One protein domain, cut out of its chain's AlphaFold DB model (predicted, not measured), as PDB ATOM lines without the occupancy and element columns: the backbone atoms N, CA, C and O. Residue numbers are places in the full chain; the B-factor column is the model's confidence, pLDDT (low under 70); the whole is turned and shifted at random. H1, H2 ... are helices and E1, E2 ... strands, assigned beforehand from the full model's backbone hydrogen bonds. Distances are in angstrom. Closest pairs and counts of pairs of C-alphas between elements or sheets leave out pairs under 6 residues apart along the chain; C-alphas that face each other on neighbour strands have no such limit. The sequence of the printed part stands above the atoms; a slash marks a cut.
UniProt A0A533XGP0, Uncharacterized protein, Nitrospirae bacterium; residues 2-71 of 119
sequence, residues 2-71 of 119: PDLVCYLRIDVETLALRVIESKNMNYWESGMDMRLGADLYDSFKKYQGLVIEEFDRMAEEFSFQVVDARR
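Overview. This is residues 2 to 71 of the 119 residues of an uncharacterized protein of Nitrospirae bacterium (UniProt A0A533XGP0). One long helix, H2, makes the long axis of an elongated model, with two short parallel strands, E1 and E2, side by side along its last part and a shorter helix, H1, packed at a steep tilt on residues 45 to 49 of its first half. A long stretch with no named element, residues 23 to 39, makes the loop between H1 and H2 at the end away from the strands. The printed part has 70 residues, with two named helices and two named strands in the order E1, H1, H2, E2; the sheet has the order E1, E2 and is parallel, and the class is mostly helix. The whole is only just compact, close to loose, with a radius of gyration of the C-alphas of 13.2 A, and the C-alphas span 38 by 25 by 18 A.

Arrangement. Start at E1, residues 6 to 9, and look for its parallel neighbour E2, residues 65 to 68, at 32 degrees between their directions. The C-alphas of Tyr 7 and Val 66 face each other at 4.7 A; N 7 and O 65, at 2.9 A, and N 67 and O 7, at 2.8 A, are within hydrogen-bond range. Going on, you reach H1, residues 12 to 22, which touches H2, residues 40 to 62; the closest C-alphas are those of Val 12 and Lys 45, 6.0 A apart. H2 touches H1 with its residues 45 to 49 alone, and the two helices run opposite ways at a steep tilt of 59 degrees. Farther along H2, the C-alpha of Ala 59 is 7.4 A from that of Tyr 7 and 7.2 A from that of Val 66, the closest pairs of H2 with E1 and E2. H1 and E2 are apart. E1, H1, H2 and E2 form a strand-helix-strand unit, two parallel neighbour strands with helices between them in the chain, and its crossover is right-handed. In H1 and H2 every O i to N i+4 pair is within hydrogen-bond range.

Along the chain. Find C-alpha 6 at (34.057, -4.007, 11.665), where E1 begins; it runs to residue 9. H1 then takes residues 12 to 22 and measures 15.3 A from first to last C-alpha. Find C-alpha 40 at (62.530, -1.836, 11.391); from there H2 runs 32.1 A to C-alpha 62. E2 follows from residue 65 and ends at C-alpha 68, at (39.247, -12.905, 12.532).

Size, cuts and confidence. The two C-alphas farthest apart are those of Asp 3 and Ala 38, at 41.1 A. The printed part has no cut; the links E1 to H1 and H2 to E2 are tight, and the link H1 to H2 is long, with 17 residues. Mean pLDDT of the printed part is 84.4, and residues 23 to 38 are under 70.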
ATOM      1  N   PRO A   2      29.112   6.075  13.224       86.81
ATOM      2  CA  PRO A   2      28.941   4.922  12.337       86.81
ATOM      3  C   PRO A   2      27.796   4.016  12.815       86.81
ATOM      4  O   PRO A   2      27.548   3.917  14.013       86.81
ATOM      5  N   ASP A   3      27.103   3.354  11.885       87.81
ATOM      6  CA  ASP A   3      26.061   2.361  12.205       87.81
ATOM      7  C   ASP A   3      26.637   0.980  12.551       87.81
ATOM      8  O   ASP A   3      25.950   0.164  13.157       87.81
ATOM      9  N   LEU A   4      27.870   0.709  12.113       93.25
ATOM     10  CA  LEU A   4      28.632  -0.510  12.374       93.25
ATOM     11  C   LEU A   4      30.116  -0.222  12.185       93.25
ATOM     12  O   LEU A   4      30.501   0.463  11.237       93.25
ATOM     13  N   VAL A   5      30.933  -0.790  13.064       95.94
ATOM     14  CA  VAL A   5      32.387  -0.820  12.929       95.94
ATOM     15  C   VAL A   5      32.814  -2.280  12.888       95.94
ATOM     16  O   VAL A   5      32.534  -3.029  13.822       95.94
ATOM     17  N   CYS A   6      33.466  -2.679  11.797       96.75
ATOM     18  CA  CYS A   6      34.057  -4.007  11.665       96.75
ATOM     19  C   CYS A   6      35.553  -3.912  11.948       96.75
ATOM     20  O   CYS A   6      36.271  -3.227  11.217       96.75
ATOM     21  N   TYR A   7      36.020  -4.615  12.974       97.38
ATOM     22  CA  TYR A   7      37.431  -4.679  13.320       97.38
ATOM     23  C   TYR A   7      38.033  -5.992  12.816       97.38
ATOM     24  O   TYR A   7      37.727  -7.067  13.325       97.38
ATOM     25  N   LEU A   8      38.875  -5.899  11.786       97.44
ATOM     26  CA  LEU A   8      39.594  -7.031  11.208       97.44
ATOM     27  C   LEU A   8      40.811  -7.345  12.083       97.44
ATOM     28  O   LEU A   8      41.910  -6.848  11.846       97.44
ATOM     29  N   ARG A   9      40.589  -8.145  13.123       97.19
ATOM     30  CA  ARG A   9      41.591  -8.449  14.140       97.19
ATOM     31  C   ARG A   9      42.571  -9.504  13.641       97.19
ATOM     32  O   ARG A   9      42.167 -10.574  13.186       97.19
ATOM     33  N   ILE A  10      43.860  -9.219  13.775       96.25
ATOM     34  CA  ILE A  10      44.973 -10.099  13.403       96.25
ATOM     35  C   ILE A  10      46.082  -9.973  14.446       96.25
ATOM     36  O   ILE A  10      46.245  -8.905  15.030       96.25
ATOM     37  N   ASP A  11      46.821 -11.051  14.703       93.75
ATOM     38  CA  ASP A  11      48.029 -10.983  15.527       93.75
ATOM     39  C   ASP A  11      49.205 -10.364  14.764       93.75
ATOM     40  O   ASP A  11      49.264 -10.357  13.529       93.75
ATOM     41  N   VAL A  12      50.148  -9.827  15.532       91.75
ATOM     42  CA  VAL A  12      51.313  -9.125  15.003       91.75
ATOM     43  C   VAL A  12      52.180 -10.059  14.161       91.75
ATOM     44  O   VAL A  12      52.672  -9.634  13.115       91.75
ATOM     45  N   GLU A  13      52.360 -11.319  14.572       89.31
ATOM     46  CA  GLU A  13      53.199 -12.270  13.841       89.31
ATOM     47  C   GLU A  13      52.647 -12.545  12.435       89.31
ATOM     48  O   GLU A  13      53.369 -12.430  11.442       89.31
ATOM     49  N   THR A  14      51.352 -12.842  12.335       91.00
ATOM     50  CA  THR A  14      50.674 -13.122  11.064       91.00
ATOM     51  C   THR A  14      50.626 -11.877  10.182       91.00
ATOM     52  O   THR A  14      50.826 -11.967   8.967       91.00
ATOM     53  N   LEU A  15      50.385 -10.700  10.771       90.12
ATOM     54  CA  LEU A  15      50.396  -9.439  10.035       90.12
ATOM     55  C   LEU A  15      51.783  -9.154   9.446       90.12
ATOM     56  O   LEU A  15      51.887  -8.816   8.268       90.12
ATOM     57  N   ALA A  16      52.840  -9.337  10.237       86.19
ATOM     58  CA  ALA A  16      54.206  -9.093   9.801       86.19
ATOM     59  C   ALA A  16      54.598  -9.970   8.601       86.19
ATOM     60  O   ALA A  16      55.163  -9.458   7.637       86.19
ATOM     61  N   LEU A  17      54.240 -11.260   8.620       87.00
ATOM     62  CA  LEU A  17      54.482 -12.172   7.494       87.00
ATOM     63  C   LEU A  17      53.817 -11.676   6.204       87.00
ATOM     64  O   LEU A  17      54.476 -11.558   5.174       87.00
ATOM     65  N   ARG A  18      52.534 -11.299   6.274       87.06
ATOM     66  CA  ARG A  18      51.789 -10.798   5.108       87.06
ATOM     67  C   ARG A  18      52.370  -9.505   4.557       87.06
ATOM     68  O   ARG A  18      52.382  -9.301   3.344       87.06
ATOM     69  N   VAL A  19      52.827  -8.612   5.432       83.06
ATOM     70  CA  VAL A  19      53.443  -7.357   5.001       83.06
ATOM     71  C   VAL A  19      54.753  -7.650   4.277       83.06
ATOM     72  O   VAL A  19      54.907  -7.188   3.153       83.06
ATOM     73  N   ILE A  20      55.628  -8.489   4.844       79.88
ATOM     74  CA  ILE A  20      56.901  -8.885   4.215       79.88
ATOM     75  C   ILE A  20      56.675  -9.517   2.831       79.88
ATOM     76  O   ILE A  20      57.415  -9.221   1.896       79.88
ATOM     77  N   GLU A  21      55.647 -10.355   2.682       80.94
ATOM     78  CA  GLU A  21      55.313 -11.004   1.406       80.94
ATOM     79  C   GLU A  21      54.710 -10.051   0.359       80.94
ATOM     80  O   GLU A  21      54.850 -10.291  -0.840       80.94
ATOM     81  N   SER A  22      54.031  -8.977   0.779       71.62
ATOM     82  CA  SER A  22      53.259  -8.106  -0.123       71.62
ATOM     83  C   SER A  22      53.917  -6.755  -0.430       71.62
ATOM     84  O   SER A  22      53.614  -6.162  -1.471       71.62
ATOM     85  N   LYS A  23      54.795  -6.235   0.442       62.72
ATOM     86  CA  LYS A  23      55.443  -4.921   0.273       62.72
ATOM     87  C   LYS A  23      56.628  -4.703   1.230       62.72
ATOM     88  O   LYS A  23      56.656  -5.210   2.341       62.72
ATOM     89  N   ASN A  24      57.559  -3.816   0.865       64.00
ATOM     90  CA  ASN A  24      58.498  -3.254   1.844       64.00
ATOM     91  C   ASN A  24      57.749  -2.272   2.766       64.00
ATOM     92  O   ASN A  24      57.140  -1.319   2.273       64.00
ATOM     93  N   MET A  25      57.799  -2.501   4.084       64.38
ATOM     94  CA  MET A  25      57.241  -1.614   5.119       64.38
ATOM     95  C   MET A  25      57.753  -0.183   4.950       64.38
ATOM     96  O   MET A  25      58.961   0.032   4.837       64.38
ATOM     97  N   ASN A  26      56.855   0.804   4.954       63.62
ATOM     98  CA  ASN A  26      57.279   2.201   4.923       63.62
ATOM     99  C   ASN A  26      57.625   2.711   6.344       63.62
ATOM    100  O   ASN A  26      57.245   2.130   7.363       63.62
ATOM    101  N   TYR A  27      58.436   3.772   6.409       60.62
ATOM    102  CA  TYR A  27      59.036   4.287   7.652       60.62
ATOM    103  C   TYR A  27      57.999   4.621   8.743       60.62
ATOM    104  O   TYR A  27      58.241   4.389   9.923       60.62
ATOM    105  N   TRP A  28      56.821   5.111   8.347       59.44
ATOM    106  CA  TRP A  28      55.741   5.476   9.266       59.44
ATOM    107  C   TRP A  28      54.910   4.266   9.714       59.44
ATOM    108  O   TRP A  28      54.577   4.156  10.888       59.44
ATOM    109  N   GLU A  29      54.630   3.303   8.826       65.81
ATOM    110  CA  GLU A  29      53.903   2.064   9.174       65.81
ATOM    111  C   GLU A  29      54.686   1.153  10.134       65.81
ATOM    112  O   GLU A  29      54.099   0.288  10.787       65.81
ATOM    113  N   SER A  30      56.002   1.353  10.225       61.81
ATOM    114  CA  SER A  30      56.912   0.622  11.112       61.81
ATOM    115  C   SER A  30      57.180   1.309  12.454       61.81
ATOM    116  O   SER A  30      57.913   0.750  13.267       61.81
ATOM    117  N   GLY A  31      56.599   2.487  12.715       62.84
ATOM    118  CA  GLY A  31      56.790   3.206  13.983       62.84
ATOM    119  C   GLY A  31      58.247   3.610  14.248       62.84
ATOM    120  O   GLY A  31      58.679   3.703  15.401       62.84
ATOM    121  N   MET A  32      59.040   3.800  13.187       66.06
ATOM    122  CA  MET A  32      60.462   4.151  13.288       66.06
ATOM    123  C   MET A  32      60.695   5.566  13.828       66.06
ATOM    124  O   MET A  32      61.762   5.857  14.370       66.06
ATOM    125  N   ASP A  33      59.696   6.433  13.712       68.31
ATOM    126  CA  ASP A  33      59.656   7.768  14.304       68.31
ATOM    127  C   ASP A  33      59.545   7.723  15.837       68.31
ATOM    128  O   ASP A  33      60.090   8.582  16.529       68.31
ATOM    129  N   MET A  34      58.919   6.677  16.380       65.25
ATOM    130  CA  MET A  34      58.716   6.487  17.817       65.25
ATOM    131  C   MET A  34      59.911   5.820  18.527       65.25
ATOM    132  O   MET A  34      59.879   5.650  19.746       65.25
ATOM    133  N   ARG A  35      60.977   5.445  17.793       62.12
ATOM    134  CA  ARG A  35      62.184   4.756  18.315       62.12
ATOM    135  C   ARG A  35      61.867   3.516  19.171       62.12
ATOM    136  O   ARG A  35      62.515   3.264  20.185       62.12
ATOM    137  N   LEU A  36      60.859   2.743  18.773       63.38
ATOM    138  CA  LEU A  36      60.346   1.625  19.575       63.38
ATOM    139  C   LEU A  36      61.242   0.374  19.524       63.38
ATOM    140  O   LEU A  36      61.204  -0.443  20.448       63.38
ATOM    141  N   GLY A  37      62.071   0.208  18.493       60.56
ATOM    142  CA  GLY A  37      62.946  -0.954  18.301       60.56
ATOM    143  C   GLY A  37      64.361  -0.596  17.846       60.56
ATOM    144  O   GLY A  37      64.661   0.550  17.515       60.56
ATOM    145  N   ALA A  38      65.240  -1.602  17.862       64.50
ATOM    146  CA  ALA A  38      66.615  -1.484  17.367       64.50
ATOM    147  C   ALA A  38      66.693  -1.588  15.833       64.50
ATOM    148  O   ALA A  38      67.640  -1.087  15.228       64.50
ATOM    149  N   ASP A  39      65.683  -2.203  15.213       71.81
ATOM    150  CA  ASP A  39      65.517  -2.310  13.768       71.81
ATOM    151  C   ASP A  39      64.048  -2.098  13.345       71.81
ATOM    152  O   ASP A  39      63.144  -1.912  14.172       71.81
ATOM    153  N   LEU A  40      63.825  -2.082  12.028       70.94
ATOM    154  CA  LEU A  40      62.530  -1.836  11.391       70.94
ATOM    155  C   LEU A  40      61.463  -2.865  11.799       70.94
ATOM    156  O   LEU A  40      60.291  -2.523  11.958       70.94
ATOM    157  N   TYR A  41      61.865  -4.124  11.960       76.38
ATOM    158  CA  TYR A  41      60.960  -5.234  12.230       76.38
ATOM    159  C   TYR A  41      60.514  -5.238  13.694       76.38
ATOM    160  O   TYR A  41      59.326  -5.372  13.991       76.38
ATOM    161  N   ASP A  42      61.444  -5.017  14.619       78.19
ATOM    162  CA  ASP A  42      61.139  -4.904  16.041       78.19
ATOM    163  C   ASP A  42      60.309  -3.659  16.363       78.19
ATOM    164  O   ASP A  42      59.406  -3.728  17.202       78.19
ATOM    165  N   SER A  43      60.570  -2.540  15.679       80.19
ATOM    166  CA  SER A  43      59.756  -1.324  15.815       80.19
ATOM    167  C   SER A  43      58.323  -1.569  15.342       80.19
ATOM    168  O   SER A  43      57.379  -1.256  16.067       80.19
ATOM    169  N   PHE A  44      58.157  -2.235  14.196       82.62
ATOM    170  CA  PHE A  44      56.843  -2.586  13.663       82.62
ATOM    171  C   PHE A  44      56.064  -3.513  14.582       82.62
ATOM    172  O   PHE A  44      54.905  -3.232  14.869       82.62
ATOM    173  N   LYS A  45      56.686  -4.586  15.084       85.12
ATOM    174  CA  LYS A  45      55.992  -5.521  15.980       85.12
ATOM    175  C   LYS A  45      55.462  -4.817  17.226       85.12
ATOM    176  O   LYS A  45      54.311  -5.017  17.602       85.12
ATOM    177  N   LYS A  46      56.288  -3.973  17.850       86.44
ATOM    178  CA  LYS A  46      55.892  -3.213  19.042       86.44
ATOM    179  C   LYS A  46      54.796  -2.206  18.726       86.44
ATOM    180  O   LYS A  46      53.813  -2.140  19.453       86.44
ATOM    181  N   TYR A  47      54.949  -1.455  17.639       87.38
ATOM    182  CA  TYR A  47      53.964  -0.465  17.226       87.38
ATOM    183  C   TYR A  47      52.605  -1.107  16.920       87.38
ATOM    184  O   TYR A  47      51.594  -0.710  17.491       87.38
ATOM    185  N   GLN A  48      52.584  -2.146  16.083       89.69
ATOM    186  CA  GLN A  48      51.354  -2.858  15.740       89.69
ATOM    187  C   GLN A  48      50.730  -3.536  16.966       89.69
ATOM    188  O   GLN A  48      49.512  -3.530  17.091       89.69
ATOM    189  N   GLY A  49      51.542  -4.049  17.899       92.62
ATOM    190  CA  GLY A  49      51.057  -4.578  19.175       92.62
ATOM    191  C   GLY A  49      50.282  -3.539  19.985       92.62
ATOM    192  O   GLY A  49      49.136  -3.786  20.346       92.62
ATOM    193  N   LEU A  50      50.853  -2.345  20.181       92.81
ATOM    194  CA  LEU A  50      50.188  -1.247  20.898       92.81
ATOM    195  C   LEU A  50      48.889  -0.800  20.212       92.81
ATOM    196  O   LEU A  50      47.895  -0.508  20.873       92.81
ATOM    197  N   VAL A  51      48.892  -0.750  18.880       92.88
ATOM    198  CA  VAL A  51      47.707  -0.390  18.092       92.88
ATOM    199  C   VAL A  51      46.608  -1.444  18.241       92.88
ATOM    200  O   VAL A  51      45.446  -1.089  18.431       92.88
ATOM    201  N   ILE A  52      46.960  -2.730  18.178       95.81
ATOM    202  CA  ILE A  52      46.014  -3.833  18.383       95.81
ATOM    203  C   ILE A  52      45.434  -3.789  19.796       95.81
ATOM    204  O   ILE A  52      44.223  -3.907  19.935       95.81
ATOM    205  N   GLU A  53      46.256  -3.559  20.822       96.38
ATOM    206  CA  GLU A  53      45.782  -3.419  22.205       96.38
ATOM    207  C   GLU A  53      44.754  -2.289  22.347       96.38
ATOM    208  O   GLU A  53      43.724  -2.463  22.998       96.38
ATOM    209  N   GLU A  54      44.994  -1.140  21.712       96.94
ATOM    210  CA  GLU A  54      44.042  -0.030  21.749       96.94
ATOM    211  C   GLU A  54      42.742  -0.361  21.011       96.94
ATOM    212  O   GLU A  54      41.655  -0.096  21.522       96.94
ATOM    213  N   PHE A  55      42.826  -0.996  19.840       96.88
ATOM    214  CA  PHE A  55      41.629  -1.424  19.118       96.88
ATOM    215  C   PHE A  55      40.851  -2.520  19.845       96.88
ATOM    216  O   PHE A  55      39.624  -2.505  19.776       96.88
ATOM    217  N   ASP A  56      41.523  -3.427  20.556       97.19
ATOM    218  CA  ASP A  56      40.881  -4.428  21.410       97.19
ATOM    219  C   ASP A  56      40.090  -3.730  22.535       97.19
ATOM    220  O   ASP A  56      38.906  -4.018  22.717       97.19
ATOM    221  N   ARG A  57      40.674  -2.718  23.199       97.88
ATOM    222  CA  ARG A  57      39.956  -1.891  24.193       97.88
ATOM    223  C   ARG A  57      38.750  -1.168  23.592       97.88
ATOM    224  O   ARG A  57      37.654  -1.210  24.148       97.88
ATOM    225  N   MET A  58      38.929  -0.536  22.433       96.94
ATOM    226  CA  MET A  58      37.842   0.154  21.732       96.94
ATOM    227  C   MET A  58      36.746  -0.814  21.274       96.94
ATOM    228  O   MET A  58      35.569  -0.452  21.267       96.94
ATOM    229  N   ALA A  59      37.104  -2.037  20.882       96.94
ATOM    230  CA  ALA A  59      36.142  -3.040  20.454       96.94
ATOM    231  C   ALA A  59      35.211  -3.450  21.597       96.94
ATOM    232  O   ALA A  59      34.012  -3.608  21.362       96.94
ATOM    233  N   GLU A  60      35.741  -3.562  22.815       96.31
ATOM    234  CA  GLU A  60      34.952  -3.809  24.022       96.31
ATOM    235  C   GLU A  60      34.064  -2.608  24.374       96.31
ATOM    236  O   GLU A  60      32.858  -2.771  24.563       96.31
ATOM    237  N   GLU A  61      34.625  -1.395  24.397       96.56
ATOM    238  CA  GLU A  61      33.896  -0.178  24.782       96.56
ATOM    239  C   GLU A  61      32.766   0.169  23.801       96.56
ATOM    240  O   GLU A  61      31.640   0.470  24.200       96.56
ATOM    241  N   PHE A  62      33.049   0.102  22.501       95.12
ATOM    242  CA  PHE A  62      32.134   0.537  21.444       95.12
ATOM    243  C   PHE A  62      31.417  -0.622  20.745       95.12
ATOM    244  O   PHE A  62      30.711  -0.397  19.759       95.12
ATOM    245  N   SER A  63      31.569  -1.850  21.255       94.38
ATOM    246  CA  SER A  63      30.927  -3.059  20.722       94.38
ATOM    247  C   SER A  63      31.196  -3.269  19.228       94.38
ATOM    248  O   SER A  63      30.272  -3.447  18.427       94.38
ATOM    249  N   PHE A  64      32.468  -3.221  18.826       96.50
ATOM    250  CA  PHE A  64      32.842  -3.479  17.435       96.50
ATOM    251  C   PHE A  64      32.509  -4.916  17.032       96.50
ATOM    252  O   PHE A  64      32.619  -5.858  17.816       96.50
ATOM    253  N   GLN A  65      32.170  -5.104  15.757       96.06
ATOM    254  CA  GLN A  65      32.095  -6.436  15.179       96.06
ATOM    255  C   GLN A  65      33.511  -6.915  14.855       96.06
ATOM    256  O   GLN A  65      34.084  -6.560  13.823       96.06
ATOM    257  N   VAL A  66      34.075  -7.720  15.751       96.94
ATOM    258  CA  VAL A  66      35.406  -8.306  15.575       96.94
ATOM    259  C   VAL A  66      35.340  -9.461  14.573       96.94
ATOM    260  O   VAL A  66      34.537 -10.382  14.716       96.94
ATOM    261  N   VAL A  67      36.190  -9.411  13.551       97.25
ATOM    262  CA  VAL A  67      36.324 -10.430  12.502       97.25
ATOM    263  C   VAL A  67      37.757 -10.946  12.509       97.25
ATOM    264  O   VAL A  67      38.696 -10.158  12.438       97.25
ATOM    265  N   ASP A  68      37.929 -12.268  12.576       96.31
ATOM    266  CA  ASP A  68      39.247 -12.905  12.532       96.31
ATOM    267  C   ASP A  68      39.869 -12.764  11.135       96.31
ATOM    268  O   ASP A  68      39.495 -13.461  10.188       96.31
ATOM    269  N   ALA A  69      40.846 -11.870  11.010       96.12
ATOM    270  CA  ALA A  69      41.490 -11.552   9.745       96.12
ATOM    271  C   ALA A  69      42.610 -12.531   9.353       96.12
ATOM    272  O   ALA A  69      43.244 -12.355   8.309       96.12
ATOM    273  N   ARG A  70      42.846 -13.592  10.138       95.12
ATOM    274  CA  ARG A  70      43.766 -14.689   9.779       95.12
ATOM    275  C   ARG A  70      43.142 -15.664   8.784       95.12
ATOM    276  O   ARG A  70      43.863 -16.392   8.106       95.12
ATOM    277  N   ARG A  71      41.812 -15.654   8.681       94.81
ATOM    278  CA  ARG A  71      41.036 -16.479   7.754       94.81
ATOM    279  C   ARG A  71      41.320 -16.119   6.286       94.81
ATOM    280  O   ARG A  71      41.840 -15.032   6.009       94.81
TER     281      ARG A  71